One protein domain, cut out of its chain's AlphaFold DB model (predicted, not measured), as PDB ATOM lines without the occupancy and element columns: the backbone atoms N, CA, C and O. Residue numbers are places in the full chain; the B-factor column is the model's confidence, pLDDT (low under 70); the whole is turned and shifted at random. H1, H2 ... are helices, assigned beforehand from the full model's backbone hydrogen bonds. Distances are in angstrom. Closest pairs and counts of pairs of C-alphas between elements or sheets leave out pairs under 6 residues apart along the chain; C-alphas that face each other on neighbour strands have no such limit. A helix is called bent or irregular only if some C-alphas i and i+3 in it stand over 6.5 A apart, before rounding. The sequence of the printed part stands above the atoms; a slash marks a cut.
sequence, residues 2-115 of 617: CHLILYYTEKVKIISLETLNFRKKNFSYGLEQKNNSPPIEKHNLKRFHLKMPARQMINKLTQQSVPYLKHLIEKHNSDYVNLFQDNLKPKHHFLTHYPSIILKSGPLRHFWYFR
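This is residues 2 to 115 of the 617 residues of the protein "C2H2-type domain-containing protein" of Aphis craccivora (UniProt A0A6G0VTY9). The model has two separate lobes: a small one of the short helices H1, H2 and H3, loosely gathered, and a larger one that is a long helical hairpin of H5 and H6, with little H7 at the end of H6. Loops and the tiny helix H4 bridge the lobes, and the long loop of residues 26 to 41 swings out from H2 and folds back to H3; residues 110 to 115 stick out at one end. The printed part has 114 residues with seven named helices, in order H1 to H7, and no named strand; its class is all helix. It is loose, with a radius of gyration of the C-alphas of 17.0 A, and spans 44 by 40 by 29 A.

H1, residues 2 to 11, is close to but not clearly touching H2, residues 17 to 25; their closest C-alphas, of Thr 9 and Leu 17, are 6.3 A apart. They run opposite ways at a steep tilt of 50 degrees. H3, residues 42 to 46, touches H1, the closest C-alphas being those of Cys 2 and Leu 45 at 5.3 A. H2 and H3 are only just apart, at 8.1 A. H4, residues 54 to 57, touches no helix. H5, residues 65 to 84, and H6, residues 90 to 105, touch and form a hairpin; they run opposite ways at a shallow tilt of 2 degrees, and their closest C-alphas, of Val 66 and Pro 99, are 5.7 A apart. H6 has a kink of 46 degrees near residue 97 and is irregular, but only just: C-alphas 96 and 99 are 6.9 A apart. H7, residues 108 to 111, and H6 only just touch, only at the corner, with 3 pairs of C-alphas within 8 A; H6 does so with residues 98 to 102 alone, and the closest C-alphas, of Ile 102 and Leu 108, are 6.4 A apart. H1 and H5 are apart. In H1, H2, H3 and H5 every O i to N i+4 pair is within hydrogen-bond range, in H6 7 of 12 are, and H4 and H7 are too short for such a pair.

H1 begins at C-alpha 2 (285.839, 263.985, 183.556) and is 13.0 A long; H2 is 12.2 A long. H5 begins at C-alpha 65 (282.423, 269.203, 212.338) and is 28.1 A long. H6 is 21.2 A long. H7 ends at C-alpha 111 (265.649, 273.153, 202.972).

The two C-alphas farthest apart, of Lys 11 and Lys 104, are 45.9 A apart. The printed part has no cut. The link H2 to H3 is long. The mean pLDDT of the printed part is 76.3; residues 27 to 37, 49 and 51 to 63 are under 70.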
ATOM      1  N   CYS A   2     285.273 265.066 184.394       72.25
ATOM      2  CA  CYS A   2     285.839 263.985 183.556       72.25
ATOM      3  C   CYS A   2     287.110 264.386 182.782       72.25
ATOM      4  O   CYS A   2     288.082 263.642 182.808       72.25
ATOM      5  N   HIS A   3     287.144 265.588 182.187       76.12
ATOM      6  CA  HIS A   3     288.346 266.132 181.536       76.12
ATOM      7  C   HIS A   3     289.560 266.246 182.474       76.12
ATOM      8  O   HIS A   3     290.665 265.925 182.058       76.12
ATOM      9  N   LEU A   4     289.366 266.660 183.734       76.50
ATOM     10  CA  LEU A   4     290.443 266.759 184.729       76.50
ATOM     11  C   LEU A   4     290.954 265.372 185.123       76.50
ATOM     12  O   LEU A   4     292.158 265.162 185.196       76.50
ATOM     13  N   ILE A   5     290.048 264.408 185.323       76.75
ATOM     14  CA  ILE A   5     290.428 263.024 185.628       76.75
ATOM     15  C   ILE A   5     291.237 262.445 184.458       76.75
ATOM     16  O   ILE A   5     292.329 261.935 184.683       76.75
ATOM     17  N   LEU A   6     290.776 262.598 183.211       78.19
ATOM     18  CA  LEU A   6     291.518 262.155 182.020       78.19
ATOM     19  C   LEU A   6     292.866 262.880 181.879       78.19
ATOM     20  O   LEU A   6     293.871 262.243 181.595       78.19
ATOM     21  N   TYR A   7     292.925 264.184 182.155       80.12
ATOM     22  CA  TYR A   7     294.175 264.944 182.141       80.12
ATOM     23  C   TYR A   7     295.199 264.377 183.140       80.12
ATOM     24  O   TYR A   7     296.296 263.998 182.735       80.12
ATOM     25  N   TYR A   8     294.836 264.225 184.417       79.19
ATOM     26  CA  TYR A   8     295.759 263.731 185.447       79.19
ATOM     27  C   TYR A   8     296.082 262.230 185.352       79.19
ATOM     28  O   TYR A   8     297.157 261.826 185.794       79.19
ATOM     29  N   THR A   9     295.198 261.416 184.760       78.50
ATOM     30  CA  THR A   9     295.403 259.963 184.586       78.50
ATOM     31  C   THR A   9     296.107 259.589 183.277       78.50
ATOM     32  O   THR A   9     296.950 258.695 183.286       78.50
ATOM     33  N   GLU A  10     295.798 260.253 182.158       77.31
ATOM     34  CA  GLU A  10     296.322 259.902 180.826       77.31
ATOM     35  C   GLU A  10     297.447 260.837 180.352       77.31
ATOM     36  O   GLU A  10     298.416 260.348 179.769       77.31
ATOM     37  N   LYS A  11     297.365 262.157 180.609       75.44
ATOM     38  CA  LYS A  11     298.410 263.118 180.195       75.44
ATOM     39  C   LYS A  11     299.518 263.286 181.234       75.44
ATOM     40  O   LYS A  11     300.677 263.069 180.907       75.44
ATOM     41  N   VAL A  12     299.174 263.671 182.466       81.81
ATOM     42  CA  VAL A  12     300.177 263.980 183.510       81.81
ATOM     43  C   VAL A  12     300.612 262.732 184.294       81.81
ATOM     44  O   VAL A  12     301.656 262.743 184.931       81.81
ATOM     45  N   LYS A  13     299.828 261.643 184.241       80.12
ATOM     46  CA  LYS A  13     300.106 260.330 184.867       80.12
ATOM     47  C   LYS A  13     300.409 260.351 186.383       80.12
ATOM     48  O   LYS A  13     300.930 259.374 186.909       80.12
ATOM     49  N   ILE A  14     300.034 261.413 187.103       75.56
ATOM     50  CA  ILE A  14     300.283 261.560 188.555       75.56
ATOM     51  C   ILE A  14     299.450 260.559 189.376       75.56
ATOM     52  O   ILE A  14     299.851 260.139 190.458       75.56
ATOM     53  N   ILE A  15     298.265 260.184 188.886       78.81
ATOM     54  CA  ILE A  15     297.324 259.305 189.590       78.81
ATOM     55  C   ILE A  15     296.796 258.278 188.590       78.81
ATOM     56  O   ILE A  15     296.287 258.665 187.542       78.81
ATOM     57  N   SER A  16     296.866 256.980 188.900       81.94
ATOM     58  CA  SER A  16     296.227 255.957 188.063       81.94
ATOM     59  C   SER A  16     294.718 255.876 188.343       81.94
ATOM     60  O   SER A  16     294.241 256.205 189.435       81.94
ATOM     61  N   LEU A  17     293.940 255.407 187.365       79.75
ATOM     62  CA  LEU A  17     292.496 255.218 187.546       79.75
ATOM     63  C   LEU A  17     292.182 254.157 188.620       79.75
ATOM     64  O   LEU A  17     291.179 254.264 189.324       79.75
ATOM     65  N   GLU A  18     293.065 253.173 188.789       80.19
ATOM     66  CA  GLU A  18     292.998 252.166 189.852       80.19
ATOM     67  C   GLU A  18     293.265 252.792 191.222       80.19
ATOM     68  O   GLU A  18     292.466 252.595 192.134       80.19
ATOM     69  N   THR A  19     294.296 253.634 191.359       81.31
ATOM     70  CA  THR A  19     294.568 254.390 192.593       81.31
ATOM     71  C   THR A  19     293.387 255.286 192.969       81.31
ATOM     72  O   THR A  19     293.025 255.373 194.144       81.31
ATOM     73  N   LEU A  20     292.746 255.927 191.985       80.19
ATOM     74  CA  LEU A  20     291.555 256.750 192.208       80.19
ATOM     75  C   LEU A  20     290.357 255.906 192.673       80.19
ATOM     76  O   LEU A  20     289.678 256.282 193.625       80.19
ATOM     77  N   ASN A  21     290.117 254.749 192.048       83.31
ATOM     78  CA  ASN A  21     289.044 253.833 192.440       83.31
ATOM     79  C   ASN A  21     289.285 253.176 193.804       83.31
ATOM     80  O   ASN A  21     288.340 253.035 194.576       83.31
ATOM     81  N   PHE A  22     290.531 252.840 194.134       80.56
ATOM     82  CA  PHE A  22     290.938 252.336 195.444       80.56
ATOM     83  C   PHE A  22     290.705 253.386 196.537       80.56
ATOM     84  O   PHE A  22     290.022 253.111 197.522       80.56
ATOM     85  N   ARG A  23     291.168 254.628 196.324       78.38
ATOM     86  CA  ARG A  23     290.884 255.754 197.230       78.38
ATOM     87  C   ARG A  23     289.387 256.015 197.372       78.38
ATOM     88  O   ARG A  23     288.939 256.297 198.474       78.38
ATOM     89  N   LYS A  24     288.609 255.878 196.294       76.25
ATOM     90  CA  LYS A  24     287.149 256.016 196.342       76.25
ATOM     91  C   LYS A  24     286.486 254.887 197.138       76.25
ATOM     92  O   LYS A  24     285.598 255.162 197.930       76.25
ATOM     93  N   LYS A  25     286.918 253.632 196.965       73.38
ATOM     94  CA  LYS A  25     286.415 252.476 197.732       73.38
ATOM     95  C   LYS A  25     286.685 252.628 199.233       73.38
ATOM     96  O   LYS A  25     285.830 252.272 200.033       73.38
ATOM     97  N   ASN A  26     287.847 253.177 199.583       71.38
ATOM     98  CA  ASN A  26     288.312 253.315 200.964       71.38
ATOM     99  C   ASN A  26     288.003 254.698 201.574       71.38
ATOM    100  O   ASN A  26     288.494 255.017 202.654       71.38
ATOM    101  N   PHE A  27     287.221 255.537 200.889       67.75
ATOM    102  CA  PHE A  27     286.782 256.820 201.428       67.75
ATOM    103  C   PHE A  27     285.693 256.587 202.484       67.75
ATOM    104  O   PHE A  27     284.727 255.864 202.237       67.75
ATOM    105  N   SER A  28     285.829 257.207 203.659       61.12
ATOM    106  CA  SER A  28     284.840 257.063 204.733       61.12
ATOM    107  C   SER A  28     283.576 257.870 204.415       61.12
ATOM    108  O   SER A  28     283.512 259.073 204.659       61.12
ATOM    109  N   TYR A  29     282.571 257.199 203.849       58.91
ATOM    110  CA  TYR A  29     281.255 257.769 203.515       58.91
ATOM    111  C   TYR A  29     280.275 257.838 204.707       58.91
ATOM    112  O   TYR A  29     279.105 258.163 204.517       58.91
ATOM    113  N   GLY A  30     280.725 257.519 205.925       54.97
ATOM    114  CA  GLY A  30     279.873 257.435 207.113       54.97
ATOM    115  C   GLY A  30     279.209 256.065 207.316       54.97
ATOM    116  O   GLY A  30     279.545 255.078 206.664       54.97
ATOM    117  N   LEU A  31     278.282 256.004 208.278       45.34
ATOM    118  CA  LEU A  31     277.757 254.754 208.852       45.34
ATOM    119  C   LEU A  31     276.788 253.968 207.943       45.34
ATOM    120  O   LEU A  31     276.545 252.791 208.192       45.34
ATOM    121  N   GLU A  32     276.243 254.571 206.882       49.69
ATOM    122  CA  GLU A  32     275.265 253.921 205.994       49.69
ATOM    123  C   GLU A  32     275.887 253.471 204.662       49.69
ATOM    124  O   GLU A  32     275.755 254.123 203.629       49.69
ATOM    125  N   GLN A  33     276.512 252.291 204.652       49.19
ATOM    126  CA  GLN A  33     277.182 251.717 203.468       49.19
ATOM    127  C   GLN A  33     276.234 251.226 202.340       49.19
ATOM    128  O   GLN A  33     276.657 250.519 201.421       49.19
ATOM    129  N   LYS A  34     274.939 251.573 202.366       48.78
ATOM    130  CA  LYS A  34     273.974 251.166 201.327       48.78
ATOM    131  C   LYS A  34     274.040 252.118 200.121       48.78
ATOM    132  O   LYS A  34     273.549 253.244 200.181       48.78
ATOM    133  N   ASN A  35     274.559 251.597 199.001       51.84
ATOM    134  CA  ASN A  35     274.871 252.257 197.716       51.84
ATOM    135  C   ASN A  35     276.184 253.065 197.670       51.84
ATOM    136  O   ASN A  35     276.163 254.286 197.502       51.84
ATOM    137  N   ASN A  36     277.329 252.373 197.674       57.81
ATOM    138  CA  ASN A  36     278.608 252.922 197.192       57.81
ATOM    139  C   ASN A  36     278.565 253.176 195.670       57.81
ATOM    140  O   ASN A  36     277.826 252.516 194.942       57.81
ATOM    141  N   SER A  37     279.325 254.155 195.155       62.69
ATOM    142  CA  SER A  37     279.273 254.484 193.720       62.69
ATOM    143  C   SER A  37     280.120 253.493 192.915       62.69
ATOM    144  O   SER A  37     281.258 253.228 193.314       62.69
ATOM    145  N   PRO A  38     279.631 252.993 191.763       72.06
ATOM    146  CA  PRO A  38     280.355 252.008 190.956       72.06
ATOM    147  C   PRO A  38     281.735 252.541 190.541       72.06
ATOM    148  O   PRO A  38     281.907 253.766 190.464       72.06
ATOM    149  N   PRO A  39     282.738 251.672 190.321       76.06
ATOM    150  CA  PRO A  39     284.080 252.102 189.942       76.06
ATOM    151  C   PRO A  39     284.048 253.011 188.706       76.06
ATOM    152  O   PRO A  39     283.241 252.852 187.792       76.06
ATOM    153  N   ILE A  40     284.919 254.017 188.699       80.88
ATOM    154  CA  ILE A  40     285.082 254.929 187.573       80.88
ATOM    155  C   ILE A  40     285.823 254.173 186.476       80.88
ATOM    156  O   ILE A  40     287.020 253.921 186.580       80.88
ATOM    157  N   GLU A  41     285.106 253.826 185.417       81.56
ATOM    158  CA  GLU A  41     285.673 253.180 184.236       81.56
ATOM    159  C   GLU A  41     286.072 254.195 183.156       81.56
ATOM    160  O   GLU A  41     285.430 255.237 182.985       81.56
ATOM    161  N   LYS A  42     287.085 253.852 182.345       75.69
ATOM    162  CA  LYS A  42     287.527 254.681 181.206       75.69
ATOM    163  C   LYS A  42     286.387 254.976 180.222       75.69
ATOM    164  O   LYS A  42     286.326 256.073 179.671       75.69
ATOM    165  N   HIS A  43     285.456 254.036 180.035       78.38
ATOM    166  CA  HIS A  43     284.306 254.221 179.144       78.38
ATOM    167  C   HIS A  43     283.353 255.328 179.643       78.38
ATOM    168  O   HIS A  43     282.873 256.136 178.846       78.38
ATOM    169  N   ASN A  44     283.141 255.424 180.961       73.88
ATOM    170  CA  ASN A  44     282.301 256.445 181.593       73.88
ATOM    171  C   ASN A  44     282.945 257.837 181.531       73.88
ATOM    172  O   ASN A  44     282.256 258.831 181.291       73.88
ATOM    173  N   LEU A  45     284.274 257.912 181.669       75.19
ATOM    174  CA  LEU A  45     285.028 259.158 181.501       75.19
ATOM    175  C   LEU A  45     284.964 259.679 180.058       75.19
ATOM    176  O   LEU A  45     284.669 260.857 179.863       75.19
ATOM    177  N   LYS A  46     285.157 258.804 179.058       75.06
ATOM    178  CA  LYS A  46     285.048 259.150 177.625       75.06
ATOM    179  C   LYS A  46     283.630 259.561 177.206       75.06
ATOM    180  O   LYS A  46     283.478 260.390 176.318       75.06
ATOM    181  N   ARG A  47     282.594 259.019 177.858       76.38
ATOM    182  CA  ARG A  47     281.181 259.404 177.661       76.38
ATOM    183  C   ARG A  47     280.733 260.616 178.492       76.38
ATOM    184  O   ARG A  47     279.549 260.932 178.490       76.38
ATOM    185  N   PHE A  48     281.642 261.274 179.218       71.88
ATOM    186  CA  PHE A  48     281.346 262.394 180.124       71.88
ATOM    187  C   PHE A  48     280.295 262.090 181.208       71.88
ATOM    188  O   PHE A  48     279.688 263.002 181.766       71.88
ATOM    189  N   HIS A  49     280.113 260.816 181.560       69.06
ATOM    190  CA  HIS A  49     278.961 260.355 182.325       69.06
ATOM    191  C   HIS A  49     279.362 259.739 183.678       69.06
ATOM    192  O   HIS A  49     279.430 258.521 183.841       69.06
ATOM    193  N   LEU A  50     279.574 260.584 184.691       71.25
ATOM    194  CA  LEU A  50     279.801 260.150 186.076       71.25
ATOM    195  C   LEU A  50     278.500 260.224 186.888       71.25
ATOM    196  O   LEU A  50     278.004 261.314 187.164       71.25
ATOM    197  N   LYS A  51     277.966 259.072 187.323       56.53
ATOM    198  CA  LYS A  51     276.883 259.024 188.321       56.53
ATOM    199  C   LYS A  51     277.480 258.998 189.729       56.53
ATOM    200  O   LYS A  51     278.063 257.993 190.129       56.53
ATOM    201  N   MET A  52     277.262 260.061 190.502       56.88
ATOM    202  CA  MET A  52     277.433 260.044 191.957       56.88
ATOM    203  C   MET A  52     276.063 260.309 192.597       56.88
ATOM    204  O   MET A  52     275.524 261.404 192.424       56.88
ATOM    205  N   PRO A  53     275.432 259.330 193.271       51.69
ATOM    206  CA  PRO A  53     274.138 259.553 193.897       51.69
ATOM    207  C   PRO A  53     274.305 260.485 195.102       51.69
ATOM    208  O   PRO A  53     275.094 260.212 196.003       51.69
ATOM    209  N   ALA A  54     273.509 261.555 195.162       47.09
ATOM    210  CA  ALA A  54     273.592 262.583 196.209       47.09
ATOM    211  C   ALA A  54     273.398 262.056 197.651       47.09
ATOM    212  O   ALA A  54     273.660 262.775 198.615       47.09
ATOM    213  N   ARG A  55     272.956 260.802 197.831       46.56
ATOM    214  CA  ARG A  55     272.936 260.100 199.128       46.56
ATOM    215  C   ARG A  55     274.347 259.915 199.723       46.56
ATOM    216  O   ARG A  55     274.477 259.934 200.934       46.56
ATOM    217  N   GLN A  56     275.397 259.856 198.900       49.41
ATOM    218  CA  GLN A  56     276.798 259.714 199.345       49.41
ATOM    219  C   GLN A  56     277.394 260.978 199.987       49.41
ATOM    220  O   GLN A  56     278.523 260.949 200.459       49.41
ATOM    221  N   MET A  57     276.647 262.086 200.011       47.09
ATOM    222  CA  MET A  57     276.991 263.300 200.763       47.09
ATOM    223  C   MET A  57     276.126 263.442 202.027       47.09
ATOM    224  O   MET A  57     275.740 264.550 202.397       47.09
ATOM    225  N   ILE A  58     275.752 262.322 202.653       45.06
ATOM    226  CA  ILE A  58     275.167 262.293 203.999       45.06
ATOM    227  C   ILE A  58     276.288 261.937 204.977       45.06
ATOM    228  O   ILE A  58     276.362 260.830 205.497       45.06
ATOM    229  N   ASN A  59     277.149 262.913 205.259       50.56
ATOM    230  CA  ASN A  59     277.774 262.926 206.574       50.56
ATOM    231  C   ASN A  59     276.712 263.440 207.548       50.56
ATOM    232  O   ASN A  59     276.129 264.502 207.314       50.56
ATOM    233  N   LYS A  60     276.470 262.709 208.644       55.19
ATOM    234  CA  LYS A  60     275.829 263.296 209.826       55.19
ATOM    235  C   LYS A  60     276.756 264.422 210.292       55.19
ATOM    236  O   LYS A  60     277.821 264.151 210.838       55.19
ATOM    237  N   LEU A  61     276.393 265.668 209.989       61.31
ATOM    238  CA  LEU A  61     277.124 266.854 210.427       61.31
ATOM    239  C   LEU A  61     276.994 266.943 211.948       61.31
ATOM    240  O   LEU A  61     275.975 267.395 212.462       61.31
ATOM    241  N   THR A  62     278.008 266.471 212.667       65.25
ATOM    242  CA  THR A  62     278.118 266.693 214.111       65.25
ATOM    243  C   THR A  62     278.441 268.165 214.357       65.25
ATOM    244  O   THR A  62     279.119 268.790 213.539       65.25
ATOM    245  N   GLN A  63     278.011 268.733 215.488       67.06
ATOM    246  CA  GLN A  63     278.324 270.130 215.834       67.06
ATOM    247  C   GLN A  63     279.844 270.399 215.799       67.06
ATOM    248  O   GLN A  63     280.286 271.411 215.258       67.06
ATOM    249  N   GLN A  64     280.648 269.428 216.247       74.00
ATOM    250  CA  GLN A  64     282.117 269.449 216.199       74.00
ATOM    251  C   GLN A  64     282.707 269.539 214.775       74.00
ATOM    252  O   GLN A  64     283.828 270.009 214.604       74.00
ATOM    253  N   SER A  65     281.971 269.121 213.738       78.00
ATOM    254  CA  SER A  65     282.423 269.203 212.338       78.00
ATOM    255  C   SER A  65     282.205 270.579 211.693       78.00
ATOM    256  O   SER A  65     282.801 270.874 210.655       78.00
ATOM    257  N   VAL A  66     281.387 271.450 212.297       83.06
ATOM    258  CA  VAL A  66     281.030 272.756 211.719       83.06
ATOM    259  C   VAL A  66     282.193 273.770 211.724       83.06
ATOM    260  O   VAL A  66     282.382 274.432 210.700       83.06
ATOM    261  N   PRO A  67     283.034 273.880 212.776       85.75
ATOM    262  CA  PRO A  67     284.241 274.710 212.726       85.75
ATOM    263  C   PRO A  67     285.216 274.274 211.623       85.75
ATOM    264  O   PRO A  67     285.767 275.111 210.909       85.75
ATOM    265  N   TYR A  68     285.368 272.963 211.416       87.38
ATOM    266  CA  TYR A  68     286.197 272.419 210.339       87.38
ATOM    267  C   TYR A  68     285.618 272.735 208.951       87.38
ATOM    268  O   TYR A  68     286.355 273.127 208.046       87.38
ATOM    269  N   LEU A  69     284.290 272.661 208.790       87.00
ATOM    270  CA  LEU A  69     283.607 273.100 207.571       87.00
ATOM    271  C   LEU A  69     283.872 274.584 207.267       87.00
ATOM    272  O   LEU A  69     284.145 274.913 206.115       87.00
ATOM    273  N   LYS A  70     283.849 275.469 208.275       90.75
ATOM    274  CA  LYS A  70     284.179 276.894 208.102       90.75
ATOM    275  C   LYS A  70     285.598 277.080 207.545       90.75
ATOM    276  O   LYS A  70     285.755 277.738 206.518       90.75
ATOM    277  N   HIS A  71     286.596 276.427 208.143       91.94
ATOM    278  CA  HIS A  71     287.982 276.484 207.665       91.94
ATOM    279  C   HIS A  71     288.140 275.965 206.222       91.94
ATOM    280  O   HIS A  71     288.843 276.568 205.412       91.94
ATOM    281  N   LEU A  72     287.449 274.875 205.862       90.31
ATOM    282  CA  LEU A  72     287.458 274.353 204.490       90.31
ATOM    283  C   LEU A  72     286.842 275.326 203.473       90.31
ATOM    284  O   LEU A  72     287.314 275.392 202.340       90.31
ATOM    285  N   ILE A  73     285.804 276.074 203.858       92.38
ATOM    286  CA  ILE A  73     285.153 277.080 203.004       92.38
ATOM    287  C   ILE A  73     286.071 278.286 202.790       92.38
ATOM    288  O   ILE A  73     286.234 278.734 201.656       92.38
ATOM    289  N   GLU A  74     286.705 278.778 203.856       92.69
ATOM    290  CA  GLU A  74     287.697 279.859 203.788       92.69
ATOM    291  C   GLU A  74     288.860 279.468 202.874       92.69
ATOM    292  O   GLU A  74     289.149 280.175 201.908       92.69
ATOM    293  N   LYS A  75     289.455 278.290 203.101       93.62
ATOM    294  CA  LYS A  75     290.521 277.755 202.250       93.62
ATOM    295  C   LYS A  75     290.083 277.617 200.790       93.62
ATOM    296  O   LYS A  75     290.808 278.056 199.904       93.62
ATOM    297  N   HIS A  76     288.902 277.058 200.528       92.38
ATOM    298  CA  HIS A  76     288.390 276.896 199.165       92.38
ATOM    299  C   HIS A  76     288.229 278.234 198.431       92.38
ATOM    300  O   HIS A  76     288.600 278.335 197.262       92.38
ATOM    301  N   ASN A  77     287.704 279.257 199.110       91.88
ATOM    302  CA  ASN A  77     287.530 280.587 198.533       91.88
ATOM    303  C   ASN A  77     288.888 281.266 198.264       91.88
ATOM    304  O   ASN A  77     289.069 281.836 197.188       91.88
ATOM    305  N   SER A  78     289.854 281.153 199.183       91.94
ATOM    306  CA  SER A  78     291.225 281.651 198.983       91.94
ATOM    307  C   SER A  78     291.931 280.947 197.819       91.94
ATOM    308  O   SER A  78     292.465 281.608 196.931       91.94
ATOM    309  N   ASP A  79     291.873 279.612 197.769       90.94
ATOM    310  CA  ASP A  79     292.447 278.812 196.682       90.94
ATOM    311  C   ASP A  79     291.797 279.165 195.326       90.94
ATOM    312  O   ASP A  79     292.488 279.219 194.309       90.94
ATOM    313  N   TYR A  80     290.490 279.460 195.293       90.62
ATOM    314  CA  TYR A  80     289.792 279.892 194.074       90.62
ATOM    315  C   TYR A  80     290.319 281.233 193.548       90.62
ATOM    316  O   TYR A  80     290.651 281.332 192.366       90.62
ATOM    317  N   VAL A  81     290.436 282.248 194.412       91.56
ATOM    318  CA  VAL A  81     290.970 283.566 194.025       91.56
ATOM    319  C   VAL A  81     292.422 283.442 193.558       91.56
ATOM    320  O   VAL A  81     292.769 283.966 192.502       91.56
ATOM    321  N   ASN A  82     293.248 282.674 194.275       92.19
ATOM    322  CA  ASN A  82     294.659 282.478 193.936       92.19
ATOM    323  C   ASN A  82     294.866 281.753 192.591       92.19
ATOM    324  O   ASN A  82     295.767 282.111 191.836       92.19
ATOM    325  N   LEU A  83     294.052 280.732 192.286       91.12
ATOM    326  CA  LEU A  83     294.209 279.908 191.079       91.12
ATOM    327  C   LEU A  83     293.542 280.499 189.832       91.12
ATOM    328  O   LEU A  83     294.047 280.290 188.730       91.12
ATOM    329  N   PHE A  84     292.399 281.172 189.981       87.38
ATOM    330  CA  PHE A  84     291.620 281.682 188.846       87.38
ATOM    331  C   PHE A  84     291.740 283.193 188.637       87.38
ATOM    332  O   PHE A  84     291.353 283.658 187.569       87.38
ATOM    333  N   GLN A  85     292.254 283.943 189.622       88.06
ATOM    334  CA  GLN A  85     292.373 285.411 189.586       88.06
ATOM    335  C   GLN A  85     291.039 286.114 189.233       88.06
ATOM    336  O   GLN A  85     291.022 287.198 188.658       88.06
ATOM    337  N   ASP A  86     289.915 285.476 189.585       87.19
ATOM    338  CA  ASP A  86     288.537 285.901 189.304       87.19
ATOM    339  C   ASP A  86     287.809 286.233 190.617       87.19
ATOM    340  O   ASP A  86     288.109 285.694 191.687       87.19
ATOM    341  N   ASN A  87     286.809 287.105 190.530       87.88
ATOM    342  CA  ASN A  87     286.034 287.560 191.675       87.88
ATOM    343  C   ASN A  87     285.122 286.451 192.228       87.88
ATOM    344  O   ASN A  87     284.502 285.668 191.497       87.88
ATOM    345  N   LEU A  88     284.967 286.422 193.556       87.94
ATOM    346  CA  LEU A  88     284.081 285.476 194.232       87.94
ATOM    347  C   LEU A  88     282.612 285.733 193.862       87.94
ATOM    348  O   LEU A  88     281.962 286.655 194.346       87.94
ATOM    349  N   LYS A  89     282.059 284.853 193.021       88.62
ATOM    350  CA  LYS A  89     280.632 284.855 192.642       88.62
ATOM    351  C   LYS A  89     279.729 284.719 193.883       88.62
ATOM    352  O   LYS A  89     280.122 283.997 194.801       88.62
ATOM    353  N   PRO A  90     278.491 285.265 193.896       91.81
ATOM    354  CA  PRO A  90     277.617 285.300 195.082       91.81
ATOM    355  C   PRO A  90     277.414 283.961 195.810       91.81
ATOM    356  O   PRO A  90     277.278 283.932 197.027       91.81
ATOM    357  N   LYS A  91     277.471 282.830 195.094       88.31
ATOM    358  CA  LYS A  91     277.402 281.485 195.693       88.31
ATOM    359  C   LYS A  91     278.534 281.192 196.689       88.31
ATOM    360  O   LYS A  91     278.289 280.488 197.661       88.31
ATOM    361  N   HIS A  92     279.734 281.739 196.484       89.81
ATOM    362  CA  HIS A  92     280.861 281.603 197.417       89.81
ATOM    363  C   HIS A  92     280.659 282.444 198.685       89.81
ATOM    364  O   HIS A  92     281.068 282.022 199.761       89.81
ATOM    365  N   HIS A  93     279.978 283.593 198.572       89.06
ATOM    366  CA  HIS A  93     279.547 284.379 199.730       89.06
ATOM    367  C   HIS A  93     278.424 283.667 200.497       89.06
ATOM    368  O   HIS A  93     278.507 283.533 201.708       89.06
ATOM    369  N   PHE A  94     277.410 283.115 199.820       89.50
ATOM    370  CA  PHE A  94     276.378 282.323 200.506       89.50
ATOM    371  C   PHE A  94     276.965 281.127 201.268       89.50
ATOM    372  O   PHE A  94     276.490 280.803 202.354       89.50
ATOM    373  N   LEU A  95     278.033 280.521 200.742       89.81
ATOM    374  CA  LEU A  95     278.733 279.417 201.389       89.81
ATOM    375  C   LEU A  95     279.332 279.807 202.756       89.81
ATOM    376  O   LEU A  95     279.319 278.973 203.656       89.81
ATOM    377  N   THR A  96     279.782 281.053 202.973       91.38
ATOM    378  CA  THR A  96     280.344 281.469 204.279       91.38
ATOM    379  C   THR A  96     279.301 281.510 205.398       91.38
ATOM    380  O   THR A  96     279.653 281.347 206.565       91.38
ATOM    381  N   HIS A  97     278.014 281.641 205.057       90.19
ATOM    382  CA  HIS A  97     276.903 281.599 206.016       90.19
ATOM    383  C   HIS A  97     276.456 280.174 206.366       90.19
ATOM    384  O   HIS A  97     275.766 279.979 207.367       90.19
ATOM    385  N   TYR A  98     276.851 279.159 205.585       89.31
ATOM    386  CA  TYR A  98     276.397 277.776 205.788       89.31
ATOM    387  C   TYR A  98     276.728 277.222 207.185       89.31
ATOM    388  O   TYR A  98     275.826 276.626 207.771       89.31
ATOM    389  N   PRO A  99     277.929 277.425 207.773       89.31
ATOM    390  CA  PRO A  99     278.215 277.003 209.146       89.31
ATOM    391  C   PRO A  99     277.206 277.557 210.166       89.31
ATOM    392  O   PRO A  99     276.660 276.806 210.972       89.31
ATOM    393  N   SER A 100     276.893 278.853 210.081       86.75
ATOM    394  CA  SER A 100     275.944 279.532 210.971       86.75
ATOM    395  C   SER A 100     274.510 279.022 210.796       86.75
ATOM    396  O   SER A 100     273.801 278.826 211.782       86.75
ATOM    397  N   ILE A 101     274.084 278.775 209.552       85.81
ATOM    398  CA  ILE A 101     272.749 278.235 209.250       85.81
ATOM    399  C   ILE A 101     272.639 276.777 209.719       85.81
ATOM    400  O   ILE A 101     271.621 276.400 210.289       85.81
ATOM    401  N   ILE A 102     273.690 275.964 209.557       85.25
ATOM    402  CA  ILE A 102     273.711 274.568 210.027       85.25
ATOM    403  C   ILE A 102     273.570 274.493 211.554       85.25
ATOM    404  O   ILE A 102     272.849 273.630 212.048       85.25
ATOM    405  N   LEU A 103     274.212 275.399 212.300       80.62
ATOM    406  CA  LEU A 103     274.096 275.448 213.763       80.62
ATOM    407  C   LEU A 103     272.709 275.898 214.239       80.62
ATOM    408  O   LEU A 103     272.205 275.352 215.215       80.62
ATOM    409  N   LYS A 104     272.090 276.874 213.562       82.56
ATOM    410  CA  LYS A 104     270.784 277.436 213.960       82.56
ATOM    411  C   LYS A 104     269.578 276.634 213.465       82.56
ATOM    412  O   LYS A 104     268.550 276.617 214.127       82.56
ATOM    413  N   SER A 105     269.679 276.023 212.287       78.81
ATOM    414  CA  SER A 105     268.543 275.435 211.557       78.81
ATOM    415  C   SER A 105     268.754 273.964 211.182       78.81
ATOM    416  O   SER A 105     267.873 273.346 210.587       78.81
ATOM    417  N   GLY A 106     269.906 273.376 211.518       75.44
ATOM    418  CA  GLY A 106     270.210 271.976 211.240       75.44
ATOM    419  C   GLY A 106     270.598 271.689 209.777       75.44
ATOM    420  O   GLY A 106     271.008 272.582 209.031       75.44
ATOM    421  N   PRO A 107     270.531 270.417 209.338       76.81
ATOM    422  CA  PRO A 107     271.073 269.995 208.047       76.81
ATOM    423  C   PRO A 107     270.416 270.675 206.834       76.81
ATOM    424  O   PRO A 107     269.243 270.452 206.529       76.81
ATOM    425  N   LEU A 108     271.221 271.405 206.048       74.94
ATOM    426  CA  LEU A 108     270.771 272.190 204.884       74.94
ATOM    427  C   LEU A 108     269.956 271.407 203.837       74.94
ATOM    428  O   LEU A 108     269.165 271.998 203.108       74.94
ATOM    429  N   ARG A 109     270.119 270.078 203.772       74.62
ATOM    430  CA  ARG A 109     269.381 269.191 202.857       74.62
ATOM    431  C   ARG A 109     267.862 269.300 203.014       74.62
ATOM    432  O   ARG A 109     267.158 269.172 202.016       74.62
ATOM    433  N   HIS A 110     267.363 269.523 204.230       70.81
ATOM    434  CA  HIS A 110     265.922 269.606 204.494       70.81
ATOM    435  C   HIS A 110     265.281 270.884 203.927       70.81
ATOM    436  O   HIS A 110     264.070 270.923 203.741       70.81
ATOM    437  N   PHE A 111     266.090 271.888 203.571       74.50
ATOM    438  CA  PHE A 111     265.649 273.153 202.972       74.50
ATOM    439  C   PHE A 111     265.826 273.196 201.440       74.50
ATOM    440  O   PHE A 111     265.669 274.246 200.824       74.50
ATOM    441  N   TRP A 112     266.193 272.083 200.787       76.56
ATOM    442  CA  TRP A 112     266.442 272.070 199.340       76.56
ATOM    443  C   TRP A 112     265.161 271.954 198.504       76.56
ATOM    444  O   TRP A 112     264.405 270.987 198.604       76.56
ATOM    445  N   TYR A 113     264.995 272.877 197.554       79.12
ATOM    446  CA  TYR A 113     263.783 273.006 196.740       79.12
ATOM    447  C   TYR A 113     263.560 271.917 195.669       79.12
ATOM    448  O   TYR A 113     262.535 271.933 194.988       79.12
ATOM    449  N   PHE A 114     264.443 270.916 195.542       76.94
ATOM    450  CA  PHE A 114     264.334 269.851 194.528       76.94
ATOM    451  C   PHE A 114     263.005 269.072 194.550       76.94
ATOM    452  O   PHE A 114     262.627 268.485 193.538       76.94
ATOM    453  N   ARG A 115     262.303 269.008 195.691       73.94
ATOM    454  CA  ARG A 115     260.964 268.392 195.772       73.94
ATOM    455  C   ARG A 115     259.908 269.254 195.064       73.94
ATOM    456  O   ARG A 115     259.168 268.728 194.236       73.94
TER     457      ARG A 115